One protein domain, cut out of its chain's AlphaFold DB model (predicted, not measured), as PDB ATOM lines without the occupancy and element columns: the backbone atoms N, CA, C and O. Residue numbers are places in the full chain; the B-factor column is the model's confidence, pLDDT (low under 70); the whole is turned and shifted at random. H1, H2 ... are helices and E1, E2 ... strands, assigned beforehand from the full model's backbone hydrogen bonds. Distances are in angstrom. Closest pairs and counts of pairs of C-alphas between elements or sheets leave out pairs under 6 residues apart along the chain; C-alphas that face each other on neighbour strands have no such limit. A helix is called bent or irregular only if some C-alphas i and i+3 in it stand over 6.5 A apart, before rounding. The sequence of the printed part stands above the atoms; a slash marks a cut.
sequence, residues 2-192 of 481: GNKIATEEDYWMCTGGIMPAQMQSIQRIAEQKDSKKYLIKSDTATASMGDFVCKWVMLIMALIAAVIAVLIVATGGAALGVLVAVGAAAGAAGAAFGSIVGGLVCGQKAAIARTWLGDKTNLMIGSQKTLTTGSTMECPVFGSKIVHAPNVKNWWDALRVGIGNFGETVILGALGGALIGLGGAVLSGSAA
ATOM      1  N   GLY A   2      -7.722  37.496  32.323       54.69
ATOM      2  CA  GLY A   2      -7.219  37.840  30.984       54.69
ATOM      3  C   GLY A   2      -8.309  37.735  29.910       54.69
ATOM      4  O   GLY A   2      -9.196  36.891  30.020       54.69
ATOM      5  N   ASN A   3      -8.244  38.576  28.874       67.75
ATOM      6  CA  ASN A   3      -9.203  38.540  27.768       67.75
ATOM      7  C   ASN A   3      -9.029  37.250  26.957       67.75
ATOM      8  O   ASN A   3      -7.940  36.987  26.432       67.75
ATOM      9  N   LYS A   4     -10.099  36.455  26.831       79.38
ATOM     10  CA  LYS A   4     -10.104  35.291  25.937       79.38
ATOM     11  C   LYS A   4     -10.256  35.749  24.485       79.38
ATOM     12  O   LYS A   4     -10.674  36.876  24.213       79.38
ATOM     13  N   ILE A   5      -9.883  34.881  23.547       80.12
ATOM     14  CA  ILE A   5     -10.170  35.104  22.125       80.12
ATOM     15  C   ILE A   5     -11.685  35.003  21.949       80.12
ATOM     16  O   ILE A   5     -12.289  34.075  22.483       80.12
ATOM     17  N   ALA A   6     -12.275  35.968  21.250       82.25
ATOM     18  CA  ALA A   6     -13.713  36.021  21.057       82.25
ATOM     19  C   ALA A   6     -14.180  35.019  19.989       82.25
ATOM     20  O   ALA A   6     -13.493  34.783  18.991       82.25
ATOM     21  N   THR A   7     -15.360  34.453  20.204       85.56
ATOM     22  CA  THR A   7     -15.990  33.417  19.374       85.56
ATOM     23  C   THR A   7     -17.453  33.758  19.090       85.56
ATOM     24  O   THR A   7     -18.014  34.640  19.736       85.56
ATOM     25  N   GLU A   8     -18.080  33.053  18.147       84.19
ATOM     26  CA  GLU A   8     -19.514  33.214  17.830       84.19
ATOM     27  C   GLU A   8     -20.446  32.927  19.022       84.19
ATOM     28  O   GLU A   8     -21.589  33.366  19.028       84.19
ATOM     29  N   GLU A   9     -19.974  32.226  20.056       83.94
ATOM     30  CA  GLU A   9     -20.783  31.964  21.251       83.94
ATOM     31  C   GLU A   9     -20.865  33.144  22.212       83.94
ATOM     32  O   GLU A   9     -21.761  33.193  23.057       83.94
ATOM     33  N   ASP A  10     -19.918  34.071  22.107       85.75
ATOM     34  CA  ASP A  10     -19.819  35.184  23.029       85.75
ATOM     35  C   ASP A  10     -20.944  36.181  22.773       85.75
ATOM     36  O   ASP A  10     -21.145  36.651  21.649       85.75
ATOM     37  N   TYR A  11     -21.666  36.516  23.840       89.12
ATOM     38  CA  TYR A  11     -22.705  37.528  23.798       89.12
ATOM     39  C   TYR A  11     -22.101  38.913  23.963       89.12
ATOM     40  O   TYR A  11     -21.186  39.167  24.751       89.12
ATOM     41  N   TRP A  12     -22.676  39.837  23.219       88.69
ATOM     42  CA  TRP A  12     -22.315  41.235  23.200       88.69
ATOM     43  C   TRP A  12     -23.549  42.045  23.557       88.69
ATOM     44  O   TRP A  12     -24.666  41.639  23.255       88.69
ATOM     45  N   MET A  13     -23.362  43.202  24.181       87.62
ATOM     46  CA  MET A  13     -24.437  44.114  24.557       87.62
ATOM     47  C   MET A  13     -24.158  45.501  23.988       87.62
ATOM     48  O   MET A  13     -23.070  46.052  24.165       87.62
ATOM     49  N   CYS A  14     -25.149  46.067  23.304       87.50
ATOM     50  CA  CYS A  14     -25.106  47.433  22.802       87.50
ATOM     51  C   CYS A  14     -25.669  48.375  23.866       87.50
ATOM     52  O   CYS A  14     -26.793  48.194  24.313       87.50
ATOM     53  N   THR A  15     -24.928  49.421  24.218       83.25
ATOM     54  CA  THR A  15     -25.385  50.478  25.147       83.25
ATOM     55  C   THR A  15     -26.653  51.200  24.682       83.25
ATOM     56  O   THR A  15     -27.440  51.650  25.506       83.25
ATOM     57  N   GLY A  16     -26.873  51.295  23.368       79.88
ATOM     58  CA  GLY A  16     -28.107  51.825  22.778       79.88
ATOM     59  C   GLY A  16     -29.092  50.748  22.318       79.88
ATOM     60  O   GLY A  16     -30.025  51.065  21.582       79.88
ATOM     61  N   GLY A  17     -28.858  49.483  22.672       85.12
ATOM     62  CA  GLY A  17     -29.710  48.351  22.326       85.12
ATOM     63  C   GLY A  17     -30.354  47.729  23.558       85.12
ATOM     64  O   GLY A  17     -29.861  47.901  24.668       85.12
ATOM     65  N   ILE A  18     -31.454  47.004  23.370       84.62
ATOM     66  CA  ILE A  18     -32.162  46.367  24.490       84.62
ATOM     67  C   ILE A  18     -31.772  44.898  24.697       84.62
ATOM     68  O   ILE A  18     -31.803  44.429  25.829       84.62
ATOM     69  N   MET A  19     -31.348  44.182  23.649       86.88
ATOM     70  CA  MET A  19     -31.080  42.740  23.713       86.88
ATOM     71  C   MET A  19     -29.606  42.409  23.422       86.88
ATOM     72  O   MET A  19     -29.079  42.878  22.405       86.88
ATOM     73  N   PRO A  20     -28.940  41.595  24.269       88.81
ATOM     74  CA  PRO A  20     -27.634  41.032  23.956       88.81
ATOM     75  C   PRO A  20     -27.701  40.080  22.760       88.81
ATOM     76  O   PRO A  20     -28.670  39.339  22.611       88.81
ATOM     77  N   ALA A  21     -26.653  40.061  21.943       88.69
ATOM     78  CA  ALA A  21     -26.609  39.289  20.708       88.69
ATOM     79  C   ALA A  21     -25.246  38.636  20.473       88.69
ATOM     80  O   ALA A  21     -24.212  39.131  20.927       88.69
ATOM     81  N   GLN A  22     -25.257  37.541  19.717       89.50
ATOM     82  CA  GLN A  22     -24.057  36.882  19.214       89.50
ATOM     83  C   GLN A  22     -23.641  37.478  17.866       89.50
ATOM     84  O   GLN A  22     -24.481  37.866  17.048       89.50
ATOM     85  N   MET A  23     -22.333  37.542  17.631       86.56
ATOM     86  CA  MET A  23     -21.780  37.971  16.345       86.56
ATOM     87  C   MET A  23     -21.646  36.774  15.413       86.56
ATOM     88  O   MET A  23     -21.268  35.685  15.839       86.56
ATOM     89  N   GLN A  24     -21.916  36.993  14.131       85.56
ATOM     90  CA  GLN A  24     -21.724  35.986  13.103       85.56
ATOM     91  C   GLN A  24     -20.329  36.130  12.501       85.56
ATOM     92  O   GLN A  24     -19.953  37.212  12.044       85.56
ATOM     93  N   SER A  25     -19.582  35.031  12.449       84.12
ATOM     94  CA  SER A  25     -18.288  35.019  11.792       84.12
ATOM     95  C   SER A  25     -18.418  34.713  10.305       84.12
ATOM     96  O   SER A  25     -19.062  33.741   9.893       84.12
ATOM     97  N   ILE A  26     -17.767  35.522   9.470       81.75
ATOM     98  CA  ILE A  26     -17.741  35.296   8.018       81.75
ATOM     99  C   ILE A  26     -16.605  34.354   7.595       81.75
ATOM    100  O   ILE A  26     -16.616  33.843   6.472       81.75
ATOM    101  N   GLN A  27     -15.622  34.104   8.470       78.62
ATOM    102  CA  GLN A  27     -14.492  33.225   8.160       78.62
ATOM    103  C   GLN A  27     -14.849  31.739   8.333       78.62
ATOM    104  O   GLN A  27     -15.706  31.364   9.128       78.62
ATOM    105  N   ARG A  28     -14.200  30.874   7.544       76.00
ATOM    106  CA  ARG A  28     -14.382  29.405   7.561       76.00
ATOM    107  C   ARG A  28     -13.055  28.651   7.716       76.00
ATOM    108  O   ARG A  28     -12.939  27.508   7.297       76.00
ATOM    109  N   ILE A  29     -12.023  29.342   8.191       72.56
ATOM    110  CA  ILE A  29     -10.626  28.895   8.147       72.56
ATOM    111  C   ILE A  29     -10.200  28.313   9.494       72.56
ATOM    112  O   ILE A  29      -9.491  27.313   9.530       72.56
ATOM    113  N   ALA A  30     -10.602  28.949  10.595       70.50
ATOM    114  CA  ALA A  30     -10.207  28.545  11.935       70.50
ATOM    115  C   ALA A  30     -11.431  28.352  12.826       70.50
ATOM    116  O   ALA A  30     -12.219  29.276  13.055       70.50
ATOM    117  N   GLU A  31     -11.533  27.144  13.361       75.25
ATOM    118  CA  GLU A  31     -12.588  26.715  14.263       75.25
ATOM    119  C   GLU A  31     -11.960  26.090  15.510       75.25
ATOM    120  O   GLU A  31     -10.866  25.519  15.478       75.25
ATOM    121  N   GLN A  32     -12.649  26.223  16.634       68.69
ATOM    122  CA  GLN A  32     -12.334  25.501  17.852       68.69
ATOM    123  C   GLN A  32     -12.636  24.006  17.658       68.69
ATOM    124  O   GLN A  32     -13.373  23.620  16.754       68.69
ATOM    125  N   LYS A  33     -12.122  23.148  18.550       62.38
ATOM    126  CA  LYS A  33     -12.410  21.698  18.551       62.38
ATOM    127  C   LYS A  33     -13.910  21.361  18.512       62.38
ATOM    128  O   LYS A  33     -14.271  20.308  18.005       62.38
ATOM    129  N   ASP A  34     -14.754  22.274  18.984       66.94
ATOM    130  CA  ASP A  34     -16.211  22.132  19.012       66.94
ATOM    131  C   ASP A  34     -16.905  22.729  17.764       66.94
ATOM    132  O   ASP A  34     -18.096  23.012  17.809       66.94
ATOM    133  N   SER A  35     -16.179  22.948  16.657       68.06
ATOM    134  CA  SER A  35     -16.676  23.532  15.386       68.06
ATOM    135  C   SER A  35     -17.159  24.992  15.471       68.06
ATOM    136  O   SER A  35     -17.953  25.449  14.654       68.06
ATOM    137  N   LYS A  36     -16.689  25.747  16.473       75.56
ATOM    138  CA  LYS A  36     -17.071  27.152  16.711       75.56
ATOM    139  C   LYS A  36     -16.044  28.099  16.118       75.56
ATOM    140  O   LYS A  36     -14.847  27.903  16.328       75.56
ATOM    141  N   LYS A  37     -16.484  29.148  15.429       83.81
ATOM    142  CA  LYS A  37     -15.569  30.068  14.744       83.81
ATOM    143  C   LYS A  37     -15.092  31.189  15.655       83.81
ATOM    144  O   LYS A  37     -15.822  31.703  16.503       83.81
ATOM    145  N   TYR A  38     -13.841  31.581  15.448       84.00
ATOM    146  CA  TYR A  38     -13.268  32.777  16.057       84.00
ATOM    147  C   TYR A  38     -13.729  34.030  15.326       84.00
ATOM    148  O   TYR A  38     -13.771  34.037  14.094       84.00
ATOM    149  N   LEU A  39     -13.983  35.096  16.086       84.31
ATOM    150  CA  LEU A  39     -14.353  36.390  15.528       84.31
ATOM    151  C   LEU A  39     -13.121  37.156  15.039       84.31
ATOM    152  O   LEU A  39     -12.084  37.234  15.712       84.31
ATOM    153  N   ILE A  40     -13.257  37.770  13.871       85.94
ATOM    154  CA  ILE A  40     -12.247  38.616  13.234       85.94
ATOM    155  C   ILE A  40     -12.767  40.041  13.046       85.94
ATOM    156  O   ILE A  40     -13.959  40.308  13.124       85.94
ATOM    157  N   LYS A  41     -11.864  40.987  12.771       83.88
ATOM    158  CA  LYS A  41     -12.196  42.420  12.671       83.88
ATOM    159  C   LYS A  41     -13.270  42.777  11.625       83.88
ATOM    160  O   LYS A  41     -13.891  43.827  11.740       83.88
ATOM    161  N   SER A  42     -13.484  41.942  10.611       83.00
ATOM    162  CA  SER A  42     -14.546  42.129   9.613       83.00
ATOM    163  C   SER A  42     -15.923  41.626  10.064       83.00
ATOM    164  O   SER A  42     -16.908  41.896   9.385       83.00
ATOM    165  N   ASP A  43     -16.005  40.897  11.179       84.31
ATOM    166  CA  ASP A  43     -17.252  40.332  11.695       84.31
ATOM    167  C   ASP A  43     -18.016  41.407  12.475       84.31
ATOM    168  O   ASP A  43     -17.757  41.647  13.654       84.31
ATOM    169  N   THR A  44     -18.924  42.116  11.805       83.38
ATOM    170  CA  THR A  44     -19.724  43.203  12.409       83.38
ATOM    171  C   THR A  44     -21.225  42.919  12.441       83.38
ATOM    172  O   THR A  44     -21.993  43.663  13.068       83.38
ATOM    173  N   ALA A  45     -21.644  41.855  11.754       81.75
ATOM    174  CA  ALA A  45     -23.019  41.395  11.678       81.75
ATOM    175  C   ALA A  45     -23.338  40.434  12.823       81.75
ATOM    176  O   ALA A  45     -22.482  39.698  13.313       81.75
ATOM    177  N   THR A  46     -24.595  40.448  13.236       83.00
ATOM    178  CA  THR A  46     -25.104  39.595  14.303       83.00
ATOM    179  C   THR A  46     -25.843  38.389  13.729       83.00
ATOM    180  O   THR A  46     -26.291  38.420  12.579       83.00
ATOM    181  N   ALA A  47     -25.938  37.316  14.511       75.69
ATOM    182  CA  ALA A  47     -26.427  36.018  14.047       75.69
ATOM    183  C   ALA A  47     -27.965  35.887  13.976       75.69
ATOM    184  O   ALA A  47     -28.469  34.929  13.392       75.69
ATOM    185  N   SER A  48     -28.722  36.818  14.550       68.12
ATOM    186  CA  SER A  48     -30.179  36.781  14.697       68.12
ATOM    187  C   SER A  48     -30.870  38.061  14.182       68.12
ATOM    188  O   SER A  48     -30.278  39.131  14.018       68.12
ATOM    189  N   MET A  49     -32.167  37.950  13.878       50.22
ATOM    190  CA  MET A  49     -32.975  39.063  13.355       50.22
ATOM    191  C   MET A  49     -33.447  40.053  14.439       50.22
ATOM    192  O   MET A  49     -33.889  41.148  14.100       50.22
ATOM    193  N   GLY A  50     -33.339  39.696  15.724       58.78
ATOM    194  CA  GLY A  50     -33.756  40.519  16.871       58.78
ATOM    195  C   GLY A  50     -32.602  41.219  17.594       58.78
ATOM    196  O   GLY A  50     -32.725  41.592  18.758       58.78
ATOM    197  N   ASP A  51     -31.452  41.364  16.944       64.75
ATOM    198  CA  ASP A  51     -30.212  41.674  17.648       64.75
ATOM    199  C   ASP A  51     -30.000  43.165  17.914       64.75
ATOM    200  O   ASP A  51     -30.112  44.016  17.026       64.75
ATOM    201  N   PHE A  52     -29.633  43.475  19.162       72.81
ATOM    202  CA  PHE A  52     -29.353  44.824  19.660       72.81
ATOM    203  C   PHE A  52     -30.489  45.840  19.518       72.81
ATOM    204  O   PHE A  52     -30.195  47.032  19.617       72.81
ATOM    205  N   VAL A  53     -31.737  45.397  19.288       80.00
ATOM    206  CA  VAL A  53     -32.950  46.219  19.062       80.00
ATOM    207  C   VAL A  53     -32.799  47.643  19.609       80.00
ATOM    208  O   VAL A  53     -32.608  47.846  20.809       80.00
ATOM    209  N   CYS A  54     -32.796  48.631  18.709       84.50
ATOM    210  CA  CYS A  54     -32.380  49.990  19.049       84.50
ATOM    211  C   CYS A  54     -33.344  50.682  20.020       84.50
ATOM    212  O   CYS A  54     -34.461  51.037  19.635       84.50
ATOM    213  N   LYS A  55     -32.871  50.994  21.230       85.50
ATOM    214  CA  LYS A  55     -33.624  51.767  22.229       85.50
ATOM    215  C   LYS A  55     -33.995  53.158  21.710       85.50
ATOM    216  O   LYS A  55     -35.102  53.634  21.938       85.50
ATOM    217  N   TRP A  56     -33.095  53.810  20.976       83.25
ATOM    218  CA  TRP A  56     -33.342  55.158  20.454       83.25
ATOM    219  C   TRP A  56     -34.453  55.189  19.407       83.25
ATOM    220  O   TRP A  56     -35.295  56.080  19.447       83.25
ATOM    221  N   VAL A  57     -34.517  54.188  18.523       83.75
ATOM    222  CA  VAL A  57     -35.614  54.067  17.546       83.75
ATOM    223  C   VAL A  57     -36.949  53.853  18.258       83.75
ATOM    224  O   VAL A  57     -37.932  54.495  17.895       83.75
ATOM    225  N   MET A  58     -36.980  53.027  19.310       86.12
ATOM    226  CA  MET A  58     -38.176  52.856  20.145       86.12
ATOM    227  C   MET A  58     -38.659  54.187  20.725       86.12
ATOM    228  O   MET A  58     -39.828  54.532  20.587       86.12
ATOM    229  N   LEU A  59     -37.757  54.963  21.326       85.12
ATOM    230  CA  LEU A  59     -38.108  56.248  21.931       85.12
ATOM    231  C   LEU A  59     -38.539  57.293  20.892       85.12
ATOM    232  O   LEU A  59     -39.468  58.053  21.144       85.12
ATOM    233  N   ILE A  60     -37.924  57.318  19.707       85.88
ATOM    234  CA  ILE A  60     -38.346  58.212  18.619       85.88
ATOM    235  C   ILE A  60     -39.771  57.871  18.165       85.88
ATOM    236  O   ILE A  60     -40.609  58.764  18.050       85.88
ATOM    237  N   MET A  61     -40.072  56.585  17.960       83.75
ATOM    238  CA  MET A  61     -41.417  56.145  17.575       83.75
ATOM    239  C   MET A  61     -42.449  56.410  18.676       83.75
ATOM    240  O   MET A  61     -43.570  56.814  18.370       83.75
ATOM    241  N   ALA A  62     -42.061  56.266  19.947       85.94
ATOM    242  CA  ALA A  62     -42.879  56.658  21.093       85.94
ATOM    243  C   ALA A  62     -43.267  58.141  21.045       85.94
ATOM    244  O   ALA A  62     -44.440  58.481  21.197       85.94
ATOM    245  N   LEU A  63     -42.298  59.026  20.786       85.12
ATOM    246  CA  LEU A  63     -42.545  60.465  20.693       85.12
ATOM    247  C   LEU A  63     -43.471  60.809  19.520       85.12
ATOM    248  O   LEU A  63     -44.418  61.571  19.699       85.12
ATOM    249  N   ILE A  64     -43.241  60.227  18.336       85.44
ATOM    250  CA  ILE A  64     -44.082  60.464  17.152       85.44
ATOM    251  C   ILE A  64     -45.529  60.029  17.422       85.44
ATOM    252  O   ILE A  64     -46.457  60.805  17.188       85.44
ATOM    253  N   ALA A  65     -45.721  58.819  17.954       84.56
ATOM    254  CA  ALA A  65     -47.045  58.291  18.269       84.56
ATOM    255  C   ALA A  65     -47.778  59.169  19.294       84.56
ATOM    256  O   ALA A  65     -48.946  59.509  19.098       84.56
ATOM    257  N   ALA A  66     -47.082  59.594  20.352       83.31
ATOM    258  CA  ALA A  66     -47.656  60.458  21.374       83.31
ATOM    259  C   ALA A  66     -48.056  61.842  20.838       83.31
ATOM    260  O   ALA A  66     -49.141  62.317  21.163       83.31
ATOM    261  N   VAL A  67     -47.240  62.475  19.983       84.19
ATOM    262  CA  VAL A  67     -47.595  63.766  19.362       84.19
ATOM    263  C   VAL A  67     -48.854  63.632  18.510       84.19
ATOM    264  O   VAL A  67     -49.775  64.432  18.662       84.19
ATOM    265  N   ILE A  68     -48.925  62.612  17.651       84.19
ATOM    266  CA  ILE A  68     -50.084  62.390  16.776       84.19
ATOM    267  C   ILE A  68     -51.351  62.171  17.610       84.19
ATOM    268  O   ILE A  68     -52.359  62.839  17.383       84.19
ATOM    269  N   ALA A  69     -51.292  61.289  18.610       81.94
ATOM    270  CA  ALA A  69     -52.442  60.973  19.451       81.94
ATOM    271  C   ALA A  69     -52.944  62.195  20.237       81.94
ATOM    272  O   ALA A  69     -54.149  62.442  20.315       81.94
ATOM    273  N   VAL A  70     -52.028  63.001  20.778       79.50
ATOM    274  CA  VAL A  70     -52.382  64.218  21.518       79.50
ATOM    275  C   VAL A  70     -52.976  65.278  20.597       79.50
ATOM    276  O   VAL A  70     -53.958  65.902  20.984       79.50
ATOM    277  N   LEU A  71     -52.460  65.461  19.377       81.56
ATOM    278  CA  LEU A  71     -53.032  66.409  18.412       81.56
ATOM    279  C   LEU A  71     -54.466  66.035  18.012       81.56
ATOM    280  O   LEU A  71     -55.319  66.917  17.955       81.56
ATOM    281  N   ILE A  72     -54.744  64.744  17.802       81.50
ATOM    282  CA  ILE A  72     -56.090  64.246  17.468       81.50
ATOM    283  C   ILE A  72     -57.082  64.534  18.602       81.50
ATOM    284  O   ILE A  72     -58.213  64.957  18.369       81.50
ATOM    285  N   VAL A  73     -56.669  64.312  19.850       75.88
ATOM    286  CA  VAL A  73     -57.563  64.448  21.007       75.88
ATOM    287  C   VAL A  73     -57.674  65.903  21.481       75.88
ATOM    288  O   VAL A  73     -58.735  66.328  21.944       75.88
ATOM    289  N   ALA A  74     -56.624  66.710  21.312       70.12
ATOM    290  CA  ALA A  74     -56.615  68.120  21.700       70.12
ATOM    291  C   ALA A  74     -57.612  68.965  20.892       70.12
ATOM    292  O   ALA A  74     -58.178  69.913  21.437       70.12
ATOM    293  N   THR A  75     -57.902  68.603  19.636       68.94
ATOM    294  CA  THR A  75     -58.904  69.311  18.817       68.94
ATOM    295  C   THR A  75     -60.343  69.159  19.324       68.94
ATOM    296  O   THR A  75     -61.213  69.918  18.906       68.94
ATOM    297  N   GLY A  76     -60.604  68.218  20.240       61.19
ATOM    298  CA  GLY A  76     -61.934  67.946  20.797       61.19
ATOM    299  C   GLY A  76     -62.236  68.601  22.151       61.19
ATOM    300  O   GLY A  76     -63.273  68.304  22.734       61.19
ATOM    301  N   GLY A  77     -61.347  69.446  22.693       62.59
ATOM    302  CA  GLY A  77     -61.543  70.051  24.021       62.59
ATOM    303  C   GLY A  77     -61.405  69.057  25.184       62.59
ATOM    304  O   GLY A  77     -62.034  69.222  26.229       62.59
ATOM    305  N   ALA A  78     -60.603  68.005  25.002       70.00
ATOM    306  CA  ALA A  78     -60.396  66.974  26.009       70.00
ATOM    307  C   ALA A  78     -59.773  67.529  27.302       70.00
ATOM    308  O   ALA A  78     -58.892  68.390  27.284       70.00
ATOM    309  N   ALA A  79     -60.209  66.993  28.443       70.38
ATOM    310  CA  ALA A  79     -59.656  67.350  29.742       70.38
ATOM    311  C   ALA A  79     -58.191  66.894  29.880       70.38
ATOM    312  O   ALA A  79     -57.795  65.861  29.336       70.38
ATOM    313  N   LEU A  80     -57.414  67.614  30.695       66.94
ATOM    314  CA  LEU A  80     -56.000  67.338  30.983       66.94
ATOM    315  C   LEU A  80     -55.711  65.848  31.252       66.94
ATOM    316  O   LEU A  80     -54.797  65.282  30.659       66.94
ATOM    317  N   GLY A  81     -56.502  65.195  32.110       61.28
ATOM    318  CA  GLY A  81     -56.293  63.782  32.452       61.28
ATOM    319  C   GLY A  81     -56.395  62.838  31.250       61.28
ATOM    320  O   GLY A  81     -55.655  61.862  31.177       61.28
ATOM    321  N   VAL A  82     -57.251  63.168  30.277       70.62
ATOM    322  CA  VAL A  82     -57.416  62.395  29.040       70.62
ATOM    323  C   VAL A  82     -56.215  62.602  28.123       70.62
ATOM    324  O   VAL A  82     -55.667  61.625  27.628       70.62
ATOM    325  N   LEU A  83     -55.744  63.840  27.945       70.50
ATOM    326  CA  LEU A  83     -54.578  64.128  27.099       70.50
ATOM    327  C   LEU A  83     -53.300  63.468  27.630       70.50
ATOM    328  O   LEU A  83     -52.527  62.914  26.852       70.50
ATOM    329  N   VAL A  84     -53.103  63.467  28.952       71.56
ATOM    330  CA  VAL A  84     -51.972  62.782  29.597       71.56
ATOM    331  C   VAL A  84     -52.072  61.266  29.436       71.56
ATOM    332  O   VAL A  84     -51.081  60.637  29.071       71.56
ATOM    333  N   ALA A  85     -53.251  60.679  29.662       70.12
ATOM    334  CA  ALA A  85     -53.454  59.237  29.517       70.12
ATOM    335  C   ALA A  85     -53.286  58.770  28.061       70.12
ATOM    336  O   ALA A  85     -52.605  57.779  27.813       70.12
ATOM    337  N   VAL A  86     -53.843  59.513  27.099       74.75
ATOM    338  CA  VAL A  86     -53.699  59.242  25.661       74.75
ATOM    339  C   VAL A  86     -52.244  59.370  25.232       74.75
ATOM    340  O   VAL A  86     -51.728  58.476  24.566       74.75
ATOM    341  N   GLY A  87     -51.563  60.439  25.653       73.94
ATOM    342  CA  GLY A  87     -50.139  60.611  25.399       73.94
ATOM    343  C   GLY A  87     -49.332  59.435  25.942       73.94
ATOM    344  O   GLY A  87     -48.516  58.872  25.217       73.94
ATOM    345  N   ALA A  88     -49.597  59.003  27.178       71.50
ATOM    346  CA  ALA A  88     -48.904  57.877  27.796       71.50
ATOM    347  C   ALA A  88     -49.153  56.546  27.075       71.50
ATOM    348  O   ALA A  88     -48.205  55.820  26.776       71.50
ATOM    349  N   ALA A  89     -50.410  56.237  26.752       73.25
ATOM    350  CA  ALA A  89     -50.767  55.025  26.022       73.25
ATOM    351  C   ALA A  89     -50.125  55.002  24.626       73.25
ATOM    352  O   ALA A  89     -49.518  54.004  24.236       73.25
ATOM    353  N   ALA A  90     -50.180  56.122  23.903       76.19
ATOM    354  CA  ALA A  90     -49.575  56.253  22.583       76.19
ATOM    355  C   ALA A  90     -48.042  56.182  22.632       76.19
ATOM    356  O   ALA A  90     -47.432  55.542  21.779       76.19
ATOM    357  N   GLY A  91     -47.410  56.770  23.650       73.25
ATOM    358  CA  GLY A  91     -45.970  56.662  23.870       73.25
ATOM    359  C   GLY A  91     -45.522  55.229  24.171       73.25
ATOM    360  O   GLY A  91     -44.533  54.758  23.609       73.25
ATOM    361  N   ALA A  92     -46.278  54.495  24.993       71.88
ATOM    362  CA  ALA A  92     -46.027  53.078  25.260       71.88
ATOM    363  C   ALA A  92     -46.168  52.226  23.986       71.88
ATOM    364  O   ALA A  92     -45.272  51.447  23.653       71.88
ATOM    365  N   ALA A  93     -47.262  52.419  23.243       74.62
ATOM    366  CA  ALA A  93     -47.529  51.712  21.994       74.62
ATOM    367  C   ALA A  93     -46.470  52.022  20.923       74.62
ATOM    368  O   ALA A  93     -45.970  51.115  20.257       74.62
ATOM    369  N   GLY A  94     -46.058  53.287  20.797       77.19
ATOM    370  CA  GLY A  94     -45.008  53.703  19.871       77.19
ATOM    371  C   GLY A  94     -43.640  53.115  20.222       77.19
ATOM    372  O   GLY A  94     -42.922  52.684  19.322       77.19
ATOM    373  N   ALA A  95     -43.295  53.009  21.511       78.88
ATOM    374  CA  ALA A  95     -42.083  52.311  21.949       78.88
ATOM    375  C   ALA A  95     -42.128  50.812  21.620       78.88
ATOM    376  O   ALA A  95     -41.145  50.267  21.115       78.88
ATOM    377  N   ALA A  96     -43.268  50.155  21.863       79.50
ATOM    378  CA  ALA A  96     -43.458  48.745  21.541       79.50
ATOM    379  C   ALA A  96     -43.313  48.495  20.031       79.50
ATOM    380  O   ALA A  96     -42.505  47.661  19.621       79.50
ATOM    381  N   PHE A  97     -43.989  49.282  19.191       72.06
ATOM    382  CA  PHE A  97     -43.858  49.195  17.734       72.06
ATOM    383  C   PHE A  97     -42.436  49.517  17.255       72.06
ATOM    384  O   PHE A  97     -41.877  48.837  16.392       72.06
ATOM    385  N   GLY A  98     -41.800  50.521  17.861       77.38
ATOM    386  CA  GLY A  98     -40.432  50.895  17.536       77.38
ATOM    387  C   GLY A  98     -39.403  49.803  17.845       77.38
ATOM    388  O   GLY A  98     -38.308  49.859  17.294       77.38
ATOM    389  N   SER A  99     -39.732  48.786  18.650       78.38
ATOM    390  CA  SER A  99     -38.836  47.642  18.883       78.38
ATOM    391  C   SER A  99     -38.714  46.754  17.643       78.38
ATOM    392  O   SER A  99     -37.621  46.291  17.318       78.38
ATOM    393  N   ILE A 100     -39.806  46.610  16.886       77.44
ATOM    394  CA  ILE A 100     -39.852  45.847  15.633       77.44
ATOM    395  C   ILE A 100     -38.961  46.537  14.596       77.44
ATOM    396  O   ILE A 100     -38.078  45.921  13.997       77.44
ATOM    397  N   VAL A 101     -39.133  47.854  14.440       75.06
ATOM    398  CA  VAL A 101     -38.312  48.674  13.537       75.06
ATOM    399  C   VAL A 101     -36.852  48.706  14.006       75.06
ATOM    400  O   VAL A 101     -35.925  48.543  13.211       75.06
ATOM    401  N   GLY A 102     -36.632  48.873  15.310       71.19
ATOM    402  CA  GLY A 102     -35.313  48.947  15.928       71.19
ATOM    403  C   GLY A 102     -34.501  47.658  15.798       71.19
ATOM    404  O   GLY A 102     -33.281  47.746  15.655       71.19
ATOM    405  N   GLY A 103     -35.141  46.484  15.814       73.31
ATOM    406  CA  GLY A 103     -34.491  45.188  15.576       73.31
ATOM    407  C   GLY A 103     -33.926  45.062  14.164       73.31
ATOM    408  O   GLY A 103     -32.751  44.739  13.986       73.31
ATOM    409  N   LEU A 104     -34.722  45.442  13.159       69.75
ATOM    410  CA  LEU A 104     -34.322  45.396  11.749       69.75
ATOM    411  C   LEU A 104     -33.187  46.376  11.419       69.75
ATOM    412  O   LEU A 104     -32.302  46.071  10.613       69.75
ATOM    413  N   VAL A 105     -33.211  47.568  12.022       72.69
ATOM    414  CA  VAL A 105     -32.216  48.616  11.757       72.69
ATOM    415  C   VAL A 105     -30.890  48.308  12.443       72.69
ATOM    416  O   VAL A 105     -29.840  48.416  11.809       72.69
ATOM    417  N   CYS A 106     -30.914  47.905  13.717       72.81
ATOM    418  CA  CYS A 106     -29.678  47.678  14.452       72.81
ATOM    419  C   CYS A 106     -28.963  46.408  13.999       72.81
ATOM    420  O   CYS A 106     -27.817  46.530  13.595       72.81
ATOM    421  N   GLY A 107     -29.572  45.221  14.029       66.19
ATOM    422  CA  GLY A 107     -28.849  43.949  13.861       66.19
ATOM    423  C   GLY A 107     -28.027  43.852  12.568       66.19
ATOM    424  O   GLY A 107     -26.796  43.773  12.607       66.19
ATOM    425  N   GLN A 108     -28.712  43.920  11.426       67.12
ATOM    426  CA  GLN A 108     -28.141  43.618  10.106       67.12
ATOM    427  C   GLN A 108     -27.819  44.876   9.283       67.12
ATOM    428  O   GLN A 108     -26.764  44.955   8.659       67.12
ATOM    429  N   LYS A 109     -28.689  45.899   9.295       72.12
ATOM    430  CA  LYS A 109     -28.494  47.109   8.472       72.12
ATOM    431  C   LYS A 109     -27.389  48.018   9.016       72.12
ATOM    432  O   LYS A 109     -26.580  48.519   8.239       72.12
ATOM    433  N   ALA A 110     -27.308  48.196  10.335       74.38
ATOM    434  CA  ALA A 110     -26.247  48.999  10.943       74.38
ATOM    435  C   ALA A 110     -24.886  48.282  10.972       74.38
ATOM    436  O   ALA A 110     -23.875  48.944  11.196       74.38
ATOM    437  N   ALA A 111     -24.828  46.967  10.716       74.62
ATOM    438  CA  ALA A 111     -23.588  46.188  10.744       74.62
ATOM    439  C   ALA A 111     -22.497  46.749   9.815       74.62
ATOM    440  O   ALA A 111     -21.327  46.773  10.189       74.62
ATOM    441  N   ILE A 112     -22.881  47.265   8.643       73.62
ATOM    442  CA  ILE A 112     -21.958  47.840   7.646       73.62
ATOM    443  C   ILE A 112     -21.237  49.084   8.189       73.62
ATOM    444  O   ILE A 112     -20.114  49.375   7.792       73.62
ATOM    445  N   ALA A 113     -21.873  49.814   9.106       78.25
ATOM    446  CA  ALA A 113     -21.335  51.052   9.651       78.25
ATOM    447  C   ALA A 113     -20.515  50.841  10.938       78.25
ATOM    448  O   ALA A 113     -19.892  51.780  11.423       78.25
ATOM    449  N   ARG A 114     -20.520  49.637  11.522       83.44
ATOM    450  CA  ARG A 114     -19.854  49.370  12.802       83.44
ATOM    451  C   ARG A 114     -18.362  49.126  12.635       83.44
ATOM    452  O   ARG A 114     -17.926  48.482  11.684       83.44
ATOM    453  N   THR A 115     -17.583  49.555  13.623       84.81
ATOM    454  CA  THR A 115     -16.128  49.362  13.625       84.81
ATOM    455  C   THR A 115     -15.621  48.860  14.966       84.81
ATOM    456  O   THR A 115     -15.962  49.409  16.012       84.81
ATOM    457  N   TRP A 116     -14.763  47.838  14.942       85.06
ATOM    458  CA  TRP A 116     -14.079  47.345  16.136       85.06
ATOM    459  C   TRP A 116     -12.935  48.273  16.566       85.06
ATOM    460  O   TRP A 116     -12.012  48.563  15.798       85.06
ATOM    461  N   LEU A 117     -12.983  48.669  17.831       81.00
ATOM    462  CA  LEU A 117     -11.964  49.364  18.598       81.00
ATOM    463  C   LEU A 117     -11.217  48.342  19.474       81.00
ATOM    464  O   LEU A 117     -11.726  47.852  20.487       81.00
ATOM    465  N   GLY A 118      -9.991  48.028  19.061       70.69
ATOM    466  CA  GLY A 118      -9.141  47.012  19.683       70.69
ATOM    467  C   GLY A 118      -9.067  45.729  18.855       70.69
ATOM    468  O   GLY A 118     -10.050  45.284  18.270       70.69
ATOM    469  N   ASP A 119      -7.870  45.154  18.773       69.25
ATOM    470  CA  ASP A 119      -7.609  43.891  18.090       69.25
ATOM    471  C   ASP A 119      -6.464  43.128  18.772       69.25
ATOM    472  O   ASP A 119      -5.627  43.708  19.468       69.25
ATOM    473  N   LYS A 120      -6.429  41.802  18.604       66.12
ATOM    474  CA  LYS A 120      -5.283  40.998  19.024       66.12
ATOM    475  C   LYS A 120      -4.206  41.102  17.949       66.12
ATOM    476  O   LYS A 120      -4.385  40.626  16.834       66.12
ATOM    477  N   THR A 121      -3.073  41.717  18.273       60.31
ATOM    478  CA  THR A 121      -1.994  41.960  17.298       60.31
ATOM    479  C   THR A 121      -1.152  40.723  16.990       60.31
ATOM    480  O   THR A 121      -0.540  40.658  15.930       60.31
ATOM    481  N   ASN A 122      -1.127  39.734  17.887       65.00
ATOM    482  CA  ASN A 122      -0.271  38.548  17.787       65.00
ATOM    483  C   ASN A 122      -0.996  37.271  17.327       65.00
ATOM    484  O   ASN A 122      -0.402  36.196  17.366       65.00
ATOM    485  N   LEU A 123      -2.264  37.362  16.915       68.50
ATOM    486  CA  LEU A 123      -3.003  36.251  16.317       68.50
ATOM    487  C   LEU A 123      -3.788  36.755  15.105       68.50
ATOM    488  O   LEU A 123      -4.590  37.682  15.216       68.50
ATOM    489  N   MET A 124      -3.539  36.133  13.956       69.12
ATOM    490  CA  MET A 124      -4.239  36.412  12.707       69.12
ATOM    491  C   MET A 124      -4.861  35.126  12.182       69.12
ATOM    492  O   MET A 124      -4.243  34.064  12.230       69.12
ATOM    493  N   ILE A 125      -6.085  35.239  11.678       69.06
ATOM    494  CA  ILE A 125      -6.810  34.152  11.025       69.06
ATOM    495  C   ILE A 125      -7.059  34.615   9.591       69.06
ATOM    496  O   ILE A 125      -7.764  35.597   9.353       69.06
ATOM    497  N   GLY A 126      -6.402  33.961   8.631       72.50
ATOM    498  CA  GLY A 126      -6.280  34.488   7.271       72.50
ATOM    499  C   GLY A 126      -5.434  35.768   7.247       72.50
ATOM    500  O   GLY A 126      -4.323  35.788   7.772       72.50
ATOM    501  N   SER A 127      -5.960  36.840   6.650       73.19
ATOM    502  CA  SER A 127      -5.327  38.171   6.598       73.19
ATOM    503  C   SER A 127      -5.912  39.173   7.603       73.19
ATOM    504  O   SER A 127      -5.585  40.358   7.559       73.19
ATOM    505  N   GLN A 128      -6.792  38.716   8.498       77.62
ATOM    506  CA  GLN A 128      -7.512  39.562   9.445       77.62
ATOM    507  C   GLN A 128      -7.053  39.281  10.876       77.62
ATOM    508  O   GLN A 128      -6.784  38.140  11.264       77.62
ATOM    509  N   LYS A 129      -6.972  40.343  11.679       80.94
ATOM    510  CA  LYS A 129      -6.657  40.228  13.104       80.94
ATOM    511  C   LYS A 129      -7.845  39.647  13.864       80.94
ATOM    512  O   LYS A 129      -8.998  39.995  13.590       80.94
ATOM    513  N   THR A 130      -7.548  38.789  14.831       79.56
ATOM    514  CA  THR A 130      -8.559  38.163  15.686       79.56
ATOM    515  C   THR A 130      -8.989  39.107  16.807       79.56
ATOM    516  O   THR A 130      -8.215  39.951  17.270       79.56
ATOM    517  N   LEU A 131     -10.225  38.956  17.269       82.44
ATOM    518  CA  LEU A 131     -10.784  39.748  18.357       82.44
ATOM    519  C   LEU A 131     -10.619  39.050  19.710       82.44
ATOM    520  O   LEU A 131     -10.505  37.828  19.817       82.44
ATOM    521  N   THR A 132     -10.606  39.851  20.770       82.44
ATOM    522  CA  THR A 132     -10.677  39.376  22.161       82.44
ATOM    523  C   THR A 132     -11.942  39.880  22.840       82.44
ATOM    524  O   THR A 132     -12.522  40.867  22.390       82.44
ATOM    525  N   THR A 133     -12.326  39.283  23.966       77.44
ATOM    526  CA  THR A 133     -13.457  39.755  24.786       77.44
ATOM    527  C   THR A 133     -13.271  41.158  25.372       77.44
ATOM    528  O   THR A 133     -14.223  41.726  25.889       77.44
ATOM    529  N   GLY A 134     -12.064  41.731  25.306       77.88
ATOM    530  CA  GLY A 134     -11.811  43.130  25.670       77.88
ATOM    531  C   GLY A 134     -11.910  44.110  24.500       77.88
ATOM    532  O   GLY A 134     -11.724  45.307  24.699       77.88
ATOM    533  N   SER A 135     -12.157  43.624  23.280       82.12
ATOM    534  CA  SER A 135     -12.372  44.489  22.113       82.12
ATOM    535  C   SER A 135     -13.753  45.118  22.234       82.12
ATOM    536  O   SER A 135     -14.694  44.461  22.666       82.12
ATOM    537  N   THR A 136     -13.891  46.381  21.856       86.19
ATOM    538  CA  THR A 136     -15.185  47.079  21.865       86.19
ATOM    539  C   THR A 136     -15.559  47.431  20.441       86.19
ATOM    540  O   THR A 136     -14.680  47.574  19.602       86.19
ATOM    541  N   MET A 137     -16.840  47.548  20.126       85.44
ATOM    542  CA  MET A 137     -17.282  47.974  18.801       85.44
ATOM    543  C   MET A 137     -18.085  49.261  18.923       85.44
ATOM    544  O   MET A 137     -18.863  49.432  19.855       85.44
ATOM    545  N   GLU A 138     -17.888  50.175  17.988       85.88
ATOM    546  CA  GLU A 138     -18.626  51.428  17.916       85.88
ATOM    547  C   GLU A 138     -19.678  51.354  16.809       85.88
ATOM    548  O   GLU A 138     -19.404  50.895  15.697       85.88
ATOM    549  N   CYS A 139     -20.897  51.782  17.133       81.12
ATOM    550  CA  CYS A 139     -22.018  51.904  16.215       81.12
ATOM    551  C   CYS A 139     -22.290  53.396  15.963       81.12
ATOM    552  O   CYS A 139     -22.807  54.081  16.853       81.12
ATOM    553  N   PRO A 140     -22.008  53.915  14.757       71.62
ATOM    554  CA  PRO A 140     -22.122  55.346  14.475       71.62
ATOM    555  C   PRO A 140     -23.572  55.830  14.399       71.62
ATOM    556  O   PRO A 140     -23.809  57.028  14.483       71.62
ATOM    557  N   VAL A 141     -24.548  54.921  14.279       65.25
ATOM    558  CA  VAL A 141     -25.968  55.268  14.105       65.25
ATOM    559  C   VAL A 141     -26.502  56.095  15.287       65.25
ATOM    560  O   VAL A 141     -27.370  56.928  15.074       65.25
ATOM    561  N   PHE A 142     -25.932  55.943  16.494       70.19
ATOM    562  CA  PHE A 142     -26.236  56.780  17.671       70.19
ATOM    563  C   PHE A 142     -25.045  56.940  18.645       70.19
ATOM    564  O   PHE A 142     -25.242  57.214  19.826       70.19
ATOM    565  N   GLY A 143     -23.805  56.715  18.187       73.31
ATOM    566  CA  GLY A 143     -22.605  56.745  19.046       73.31
ATOM    567  C   GLY A 143     -22.551  55.626  20.099       73.31
ATOM    568  O   GLY A 143     -21.840  55.729  21.099       73.31
ATOM    569  N   SER A 144     -23.328  54.560  19.902       81.88
ATOM    570  CA  SER A 144     -23.455  53.466  20.863       81.88
ATOM    571  C   SER A 144     -22.227  52.564  20.831       81.88
ATOM    572  O   SER A 144     -21.732  52.194  19.767       81.88
ATOM    573  N   LYS A 145     -21.780  52.128  22.007       87.31
ATOM    574  CA  LYS A 145     -20.724  51.121  22.154       87.31
ATOM    575  C   LYS A 145     -21.317  49.741  22.384       87.31
ATOM    576  O   LYS A 145     -22.285  49.601  23.134       87.31
ATOM    577  N   ILE A 146     -20.716  48.743  21.755       88.31
ATOM    578  CA  ILE A 146     -21.008  47.325  21.901       88.31
ATOM    579  C   ILE A 146     -19.840  46.693  22.654       88.31
ATOM    580  O   ILE A 146     -18.681  46.807  22.245       88.31
ATOM    581  N   VAL A 147     -20.155  46.065  23.781       89.81
ATOM    582  CA  VAL A 147     -19.186  45.492  24.721       89.81
ATOM    583  C   VAL A 147     -19.538  44.042  25.022       89.81
ATOM    584  O   VAL A 147     -20.690  43.636  24.884       89.81
ATOM    585  N   HIS A 148     -18.547  43.249  25.409       87.69
ATOM    586  CA  HIS A 148     -18.756  41.845  25.745       87.69
ATOM    587  C   HIS A 148     -19.599  41.701  27.024       87.69
ATOM    588  O   HIS A 148     -19.343  42.394  28.010       87.69
ATOM    589  N   ALA A 149     -20.575  40.791  27.011       87.75
ATOM    590  CA  ALA A 149     -21.472  40.492  28.124       87.75
ATOM    591  C   ALA A 149     -21.137  39.102  28.712       87.75
ATOM    592  O   ALA A 149     -21.735  38.100  28.318       87.75
ATOM    593  N   PRO A 150     -20.164  39.001  29.639       82.06
ATOM    594  CA  PRO A 150     -19.592  37.721  30.071       82.06
ATOM    595  C   PRO A 150     -20.559  36.819  30.847       82.06
ATOM    596  O   PRO A 150     -20.337  35.609  30.923       82.06
ATOM    597  N   ASN A 151     -21.602  37.394  31.447       83.75
ATOM    598  CA  ASN A 151     -22.559  36.657  32.269       83.75
ATOM    599  C   ASN A 151     -23.810  36.223  31.493       83.75
ATOM    600  O   ASN A 151     -24.652  35.534  32.058       83.75
ATOM    601  N   VAL A 152     -23.913  36.574  30.207       85.94
ATOM    602  CA  VAL A 152     -24.959  36.083  29.304       85.94
ATOM    603  C   VAL A 152     -24.412  34.859  28.579       85.94
ATOM    604  O   VAL A 152     -23.535  34.981  27.727       85.94
ATOM    605  N   LYS A 153     -24.876  33.663  28.954       83.75
ATOM    606  CA  LYS A 153     -24.302  32.402  28.445       83.75
ATOM    607  C   LYS A 153     -25.185  31.711  27.419       83.75
ATOM    608  O   LYS A 153     -24.711  30.873  26.660       83.75
ATOM    609  N   ASN A 154     -26.471  32.016  27.434       84.31
ATOM    610  CA  ASN A 154     -27.462  31.387  26.582       84.31
ATOM    611  C   ASN A 154     -28.529  32.406  26.171       84.31
ATOM    612  O   ASN A 154     -28.592  33.528  26.680       84.31
ATOM    613  N   TRP A 155     -29.389  31.985  25.250       81.75
ATOM    614  CA  TRP A 155     -30.441  32.836  24.716       81.75
ATOM    615  C   TRP A 155     -31.473  33.256  25.773       81.75
ATOM    616  O   TRP A 155     -32.006  34.356  25.686       81.75
ATOM    617  N   TRP A 156     -31.719  32.448  26.808       79.62
ATOM    618  CA  TRP A 156     -32.649  32.805  27.886       79.62
ATOM    619  C   TRP A 156     -32.113  33.928  28.775       79.62
ATOM    620  O   TRP A 156     -32.872  34.820  29.153       79.62
ATOM    621  N   ASP A 157     -30.807  33.936  29.049       84.19
ATOM    622  CA  ASP A 157     -30.151  35.049  29.740       84.19
ATOM    623  C   ASP A 157     -30.262  36.332  28.902       84.19
ATOM    624  O   ASP A 157     -30.592  37.399  29.424       84.19
ATOM    625  N   ALA A 158     -30.050  36.222  27.584       84.75
ATOM    626  CA  ALA A 158     -30.180  37.342  26.655       84.75
ATOM    627  C   ALA A 158     -31.628  37.847  26.571       84.75
ATOM    628  O   ALA A 158     -31.857  39.055  26.612       84.75
ATOM    629  N   LEU A 159     -32.608  36.941  26.519       83.19
ATOM    630  CA  LEU A 159     -34.029  37.272  26.511       83.19
ATOM    631  C   LEU A 159     -34.448  37.957  27.812       83.19
ATOM    632  O   LEU A 159     -35.159  38.953  27.765       83.19
ATOM    633  N   ARG A 160     -33.988  37.477  28.972       79.94
ATOM    634  CA  ARG A 160     -34.284  38.101  30.269       79.94
ATOM    635  C   ARG A 160     -33.808  39.555  30.306       79.94
ATOM    636  O   ARG A 160     -34.569  40.433  30.709       79.94
ATOM    637  N   VAL A 161     -32.568  39.804  29.881       86.31
ATOM    638  CA  VAL A 161     -32.011  41.165  29.778       86.31
ATOM    639  C   VAL A 161     -32.790  41.981  28.740       86.31
ATOM    640  O   VAL A 161     -33.152  43.127  29.000       86.31
ATOM    641  N   GLY A 162     -33.124  41.362  27.605       85.00
ATOM    642  CA  GLY A 162     -33.940  41.931  26.535       85.00
ATOM    643  C   GLY A 162     -35.308  42.422  27.002       85.00
ATOM    644  O   GLY A 162     -35.653  43.574  26.764       85.00
ATOM    645  N   ILE A 163     -36.067  41.582  27.709       80.19
ATOM    646  CA  ILE A 163     -37.398  41.899  28.247       80.19
ATOM    647  C   ILE A 163     -37.315  43.023  29.281       80.19
ATOM    648  O   ILE A 163     -38.152  43.926  29.275       80.19
ATOM    649  N   GLY A 164     -36.305  42.992  30.153       78.06
ATOM    650  CA  GLY A 164     -36.073  44.052  31.130       78.06
ATOM    651  C   GLY A 164     -35.812  45.410  30.467       78.06
ATOM    652  O   GLY A 164     -36.430  46.418  30.796       78.06
ATOM    653  N   ASN A 165     -34.968  45.440  29.440       85.38
ATOM    654  CA  ASN A 165     -34.686  46.668  28.697       85.38
ATOM    655  C   ASN A 165     -35.835  47.105  27.781       85.38
ATOM    656  O   ASN A 165     -36.036  48.303  27.562       85.38
ATOM    657  N   PHE A 166     -36.600  46.151  27.251       82.94
ATOM    658  CA  PHE A 166     -37.812  46.423  26.490       82.94
ATOM    659  C   PHE A 166     -38.843  47.133  27.364       82.94
ATOM    660  O   PHE A 166     -39.273  48.232  27.021       82.94
ATOM    661  N   GLY A 167     -39.197  46.544  28.510       76.19
ATOM    662  CA  GLY A 167     -40.176  47.139  29.414       76.19
ATOM    663  C   GLY A 167     -39.685  48.466  29.989       76.19
ATOM    664  O   GLY A 167     -40.469  49.405  30.064       76.19
ATOM    665  N   GLU A 168     -38.382  48.611  30.256       80.44
ATOM    666  CA  GLU A 168     -37.782  49.905  30.606       80.44
ATOM    667  C   GLU A 168     -38.084  50.962  29.537       80.44
ATOM    668  O   GLU A 168     -38.548  52.062  29.832       80.44
ATOM    669  N   THR A 169     -37.856  50.614  28.273       81.06
ATOM    670  CA  THR A 169     -38.035  51.528  27.146       81.06
ATOM    671  C   THR A 169     -39.510  51.822  26.871       81.06
ATOM    672  O   THR A 169     -39.841  52.950  26.517       81.06
ATOM    673  N   VAL A 170     -40.409  50.858  27.085       79.19
ATOM    674  CA  VAL A 170     -41.864  51.065  27.001       79.19
ATOM    675  C   VAL A 170     -42.357  51.985  28.114       79.19
ATOM    676  O   VAL A 170     -43.119  52.907  27.833       79.19
ATOM    677  N   ILE A 171     -41.889  51.805  29.355       76.62
ATOM    678  CA  ILE A 171     -42.210  52.706  30.471       76.62
ATOM    679  C   ILE A 171     -41.686  54.116  30.172       76.62
ATOM    680  O   ILE A 171     -42.415  55.091  30.349       76.62
ATOM    681  N   LEU A 172     -40.457  54.245  29.664       77.62
ATOM    682  CA  LEU A 172     -39.905  55.536  29.241       77.62
ATOM    683  C   LEU A 172     -40.708  56.162  28.093       77.62
ATOM    684  O   LEU A 172     -40.956  57.365  28.116       77.62
ATOM    685  N   GLY A 173     -41.163  55.358  27.129       77.00
ATOM    686  CA  GLY A 173     -42.067  55.790  26.065       77.00
ATOM    687  C   GLY A 173     -43.392  56.309  26.619       77.00
ATOM    688  O   GLY A 173     -43.829  57.391  26.236       77.00
ATOM    689  N   ALA A 174     -43.990  55.599  27.577       73.62
ATOM    690  CA  ALA A 174     -45.218  56.012  28.249       73.62
ATOM    691  C   ALA A 174     -45.044  57.332  29.012       73.62
ATOM    692  O   ALA A 174     -45.868  58.236  28.911       73.62
ATOM    693  N   LEU A 175     -43.945  57.483  29.748       74.81
ATOM    694  CA  LEU A 175     -43.652  58.710  30.488       74.81
ATOM    695  C   LEU A 175     -43.366  59.894  29.549       74.81
ATOM    696  O   LEU A 175     -43.879  60.993  29.766       74.81
ATOM    697  N   GLY A 176     -42.598  59.676  28.476       71.81
ATOM    698  CA  GLY A 176     -42.375  60.679  27.432       71.81
ATOM    699  C   GLY A 176     -43.674  61.073  26.723       71.81
ATOM    700  O   GLY A 176     -43.917  62.246  26.449       71.81
ATOM    701  N   GLY A 177     -44.564  60.109  26.507       73.38
ATOM    702  CA  GLY A 177     -45.891  60.353  25.967       73.38
ATOM    703  C   GLY A 177     -46.794  61.146  26.915       73.38
ATOM    704  O   GLY A 177     -47.466  62.082  26.486       73.38
ATOM    705  N   ALA A 178     -46.757  60.849  28.216       71.06
ATOM    706  CA  ALA A 178     -47.463  61.616  29.243       71.06
ATOM    707  C   ALA A 178     -47.012  63.089  29.262       71.06
ATOM    708  O   ALA A 178     -47.848  63.986  29.371       71.06
ATOM    709  N   LEU A 179     -45.708  63.347  29.091       73.00
ATOM    710  CA  LEU A 179     -45.152  64.699  28.929       73.00
ATOM    711  C   LEU A 179     -45.715  65.428  27.711       73.00
ATOM    712  O   LEU A 179     -46.044  66.610  27.796       73.00
ATOM    713  N   ILE A 180     -45.846  64.735  26.582       75.75
ATOM    714  CA  ILE A 180     -46.443  65.319  25.378       75.75
ATOM    715  C   ILE A 180     -47.925  65.626  25.618       75.75
ATOM    716  O   ILE A 180     -48.390  66.708  25.262       75.75
ATOM    717  N   GLY A 181     -48.650  64.729  26.292       71.06
ATOM    718  CA  GLY A 181     -50.035  64.955  26.709       71.06
ATOM    719  C   GLY A 181     -50.194  66.177  27.611       71.06
ATOM    720  O   GLY A 181     -51.110  66.976  27.422       71.06
ATOM    721  N   LEU A 182     -49.251  66.380  28.534       69.81
ATOM    722  CA  LEU A 182     -49.169  67.588  29.350       69.81
ATOM    723  C   LEU A 182     -48.940  68.844  28.515       69.81
ATOM    724  O   LEU A 182     -49.649  69.832  28.697       69.81
ATOM    725  N   GLY A 183     -47.985  68.807  27.586       68.31
ATOM    726  CA  GLY A 183     -47.733  69.913  26.665       68.31
ATOM    727  C   GLY A 183     -48.978  70.272  25.848       68.31
ATOM    728  O   GLY A 183     -49.356  71.441  25.783       68.31
ATOM    729  N   GLY A 184     -49.678  69.272  25.308       69.12
ATOM    730  CA  GLY A 184     -50.946  69.455  24.597       69.12
ATOM    731  C   GLY A 184     -52.060  70.037  25.473       69.12
ATOM    732  O   GLY A 184     -52.823  70.893  25.022       69.12
ATOM    733  N   ALA A 185     -52.135  69.641  26.743       65.69
ATOM    734  CA  ALA A 185     -53.099  70.192  27.692       65.69
ATOM    735  C   ALA A 185     -52.836  71.672  28.026       65.69
ATOM    736  O   ALA A 185     -53.763  72.475  28.110       65.69
ATOM    737  N   VAL A 186     -51.566  72.062  28.160       66.44
ATOM    738  CA  VAL A 186     -51.177  73.467  28.366       66.44
ATOM    739  C   VAL A 186     -51.494  74.304  27.129       66.44
ATOM    740  O   VAL A 186     -52.083  75.375  27.248       66.44
ATOM    741  N   LEU A 187     -51.164  73.800  25.936       69.00
ATOM    742  CA  LEU A 187     -51.427  74.495  24.672       69.00
ATOM    743  C   LEU A 187     -52.926  74.641  24.377       69.00
ATOM    744  O   LEU A 187     -53.345  75.660  23.839       69.00
ATOM    745  N   SER A 188     -53.740  73.658  24.763       64.75
ATOM    746  CA  SER A 188     -55.203  73.725  24.632       64.75
ATOM    747  C   SER A 188     -55.885  74.573  25.716       64.75
ATOM    748  O   SER A 188     -57.103  74.726  25.688       64.75
ATOM    749  N   GLY A 189     -55.136  75.117  26.687       63.22
ATOM    750  CA  GLY A 189     -55.689  75.878  27.815       63.22
ATOM    751  C   GLY A 189     -56.431  75.024  28.851       63.22
ATOM    752  O   GLY A 189     -56.999  75.564  29.799       63.22
ATOM    753  N   SER A 190     -56.405  73.696  28.708       58.28
ATOM    754  CA  SER A 190     -57.030  72.742  29.634       58.28
ATOM    755  C   SER A 190     -56.179  72.468  30.885       58.28
ATOM    756  O   SER A 190     -56.633  71.791  31.811       58.28
ATOM    757  N   ALA A 191     -54.964  73.026  30.948       57.91
ATOM    758  CA  ALA A 191     -54.066  72.949  32.093       57.91
ATOM    759  C   ALA A 191     -53.319  74.270  32.339       57.91
ATOM    760  O   ALA A 191     -52.810  74.894  31.412       57.91
ATOM    761  N   ALA A 192     -53.184  74.648  33.613       52.94
ATOM    762  CA  ALA A 192     -52.269  75.698  34.054       52.94
ATOM    763  C   ALA A 192     -51.053  75.051  34.734       52.94
ATOM    764  O   ALA A 192     -51.207  74.308  35.705       52.94
TER     765      ALA A 192
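What this domain is: This is residues 2 to 192 of the 481 residues of the protein "Restriction endonuclease fold toxin 5" of Pedobacter terrae (UniProt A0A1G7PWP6). Three long helices, H1, H2 and H3, form an up-and-down bundle, each running against the one before it, that makes a long stalk; a smaller head of strands and loops sits at one end. In the head, the small twisted sheet E1, E6, E5, E2 is antiparallel, the hairpin E3 and E4 lies toward the far tip, and the unnamed stretch 15 to 54 loops out into the head and back. The printed part has 191 residues, with three named helices and six named strands in the order E1, H1, H2, E2, E3, E4, E5, E6, H3; the class is mixed, helices and strands. It is a loose rod, with a radius of gyration of the C-alphas of 20.9 A and spans of 68 by 28 by 25 A.

How they stand to each other: Start at edge strand E1, residues 11 to 14, antiparallel to E6, residues 144 to 148; look for N 13 and O 147, 2.8 A apart. E6 is staggered, pairing with E1 over 146 to 148 and with E5, residues 136 to 139, over 144 to 146. E5 and E6 form a hairpin, with N 146 and O 137 at 2.7 A. The other edge strand is E2, residues 115 to 117, antiparallel to E5, with N 117 and O 136 at 2.7 A. Residues 21 to 22 also pair with residues 11 to 12 of E1. Next find H1, residues 55 to 74, and H2, residues 80 to 113, a helical hairpin: they touch, closest at the C-alphas of Ala 62 and Gly 94, 3.8 A, at a shallow tilt of 31 degrees, opposite ways. H2 has a kink of 46 degrees near residue 106 and is only just irregular, C-alphas 105 and 108 being 6.7 A apart. H3, residues 155 to 187, touches H2, closest at the C-alphas of Val 84 and Gly 181, 4.1 A, at a steep tilt of 44 degrees, opposite ways. H3 touches H1, closest at the C-alphas of Ala 66 and Gly 177, 4.9 A, the same way at a shallow tilt of 32 degrees, only just short of steep. H2 only grazes the four-strand sheet with residues 106 to 113, and H3 only grazes it with 155 to 162. E3, residues 120 to 125, and E4, residues 128 to 130, form an antiparallel hairpin, with N 120 and O 130 at 2.9 A; both are apart from H1 and H3. Every O i to N i+4 pair is within hydrogen-bond range in H1 and H3, but 22 of 30 in H2.

Where its parts are: Find C-alpha 11 at (-22.705, 37.528, 23.798), where E1 begins. H1 runs 28.2 A from C-alpha 55 at (-33.624, 51.767, 22.229), H2 runs 43.8 A, and H3 runs 46.6 A to C-alpha 187 at (-51.427, 74.495, 24.672). E6 spans 13.5 A.

The domain as a whole: The C-alphas farthest apart, those of Lys 33 and Gly 189, are 70.0 A apart. The printed part has no cut, and E1 to H1 is its long link, of 40 residues. The mean pLDDT of the printed part is 77.0; look for values under 70 at, among others, residues 119 to 125 and 182 to 192.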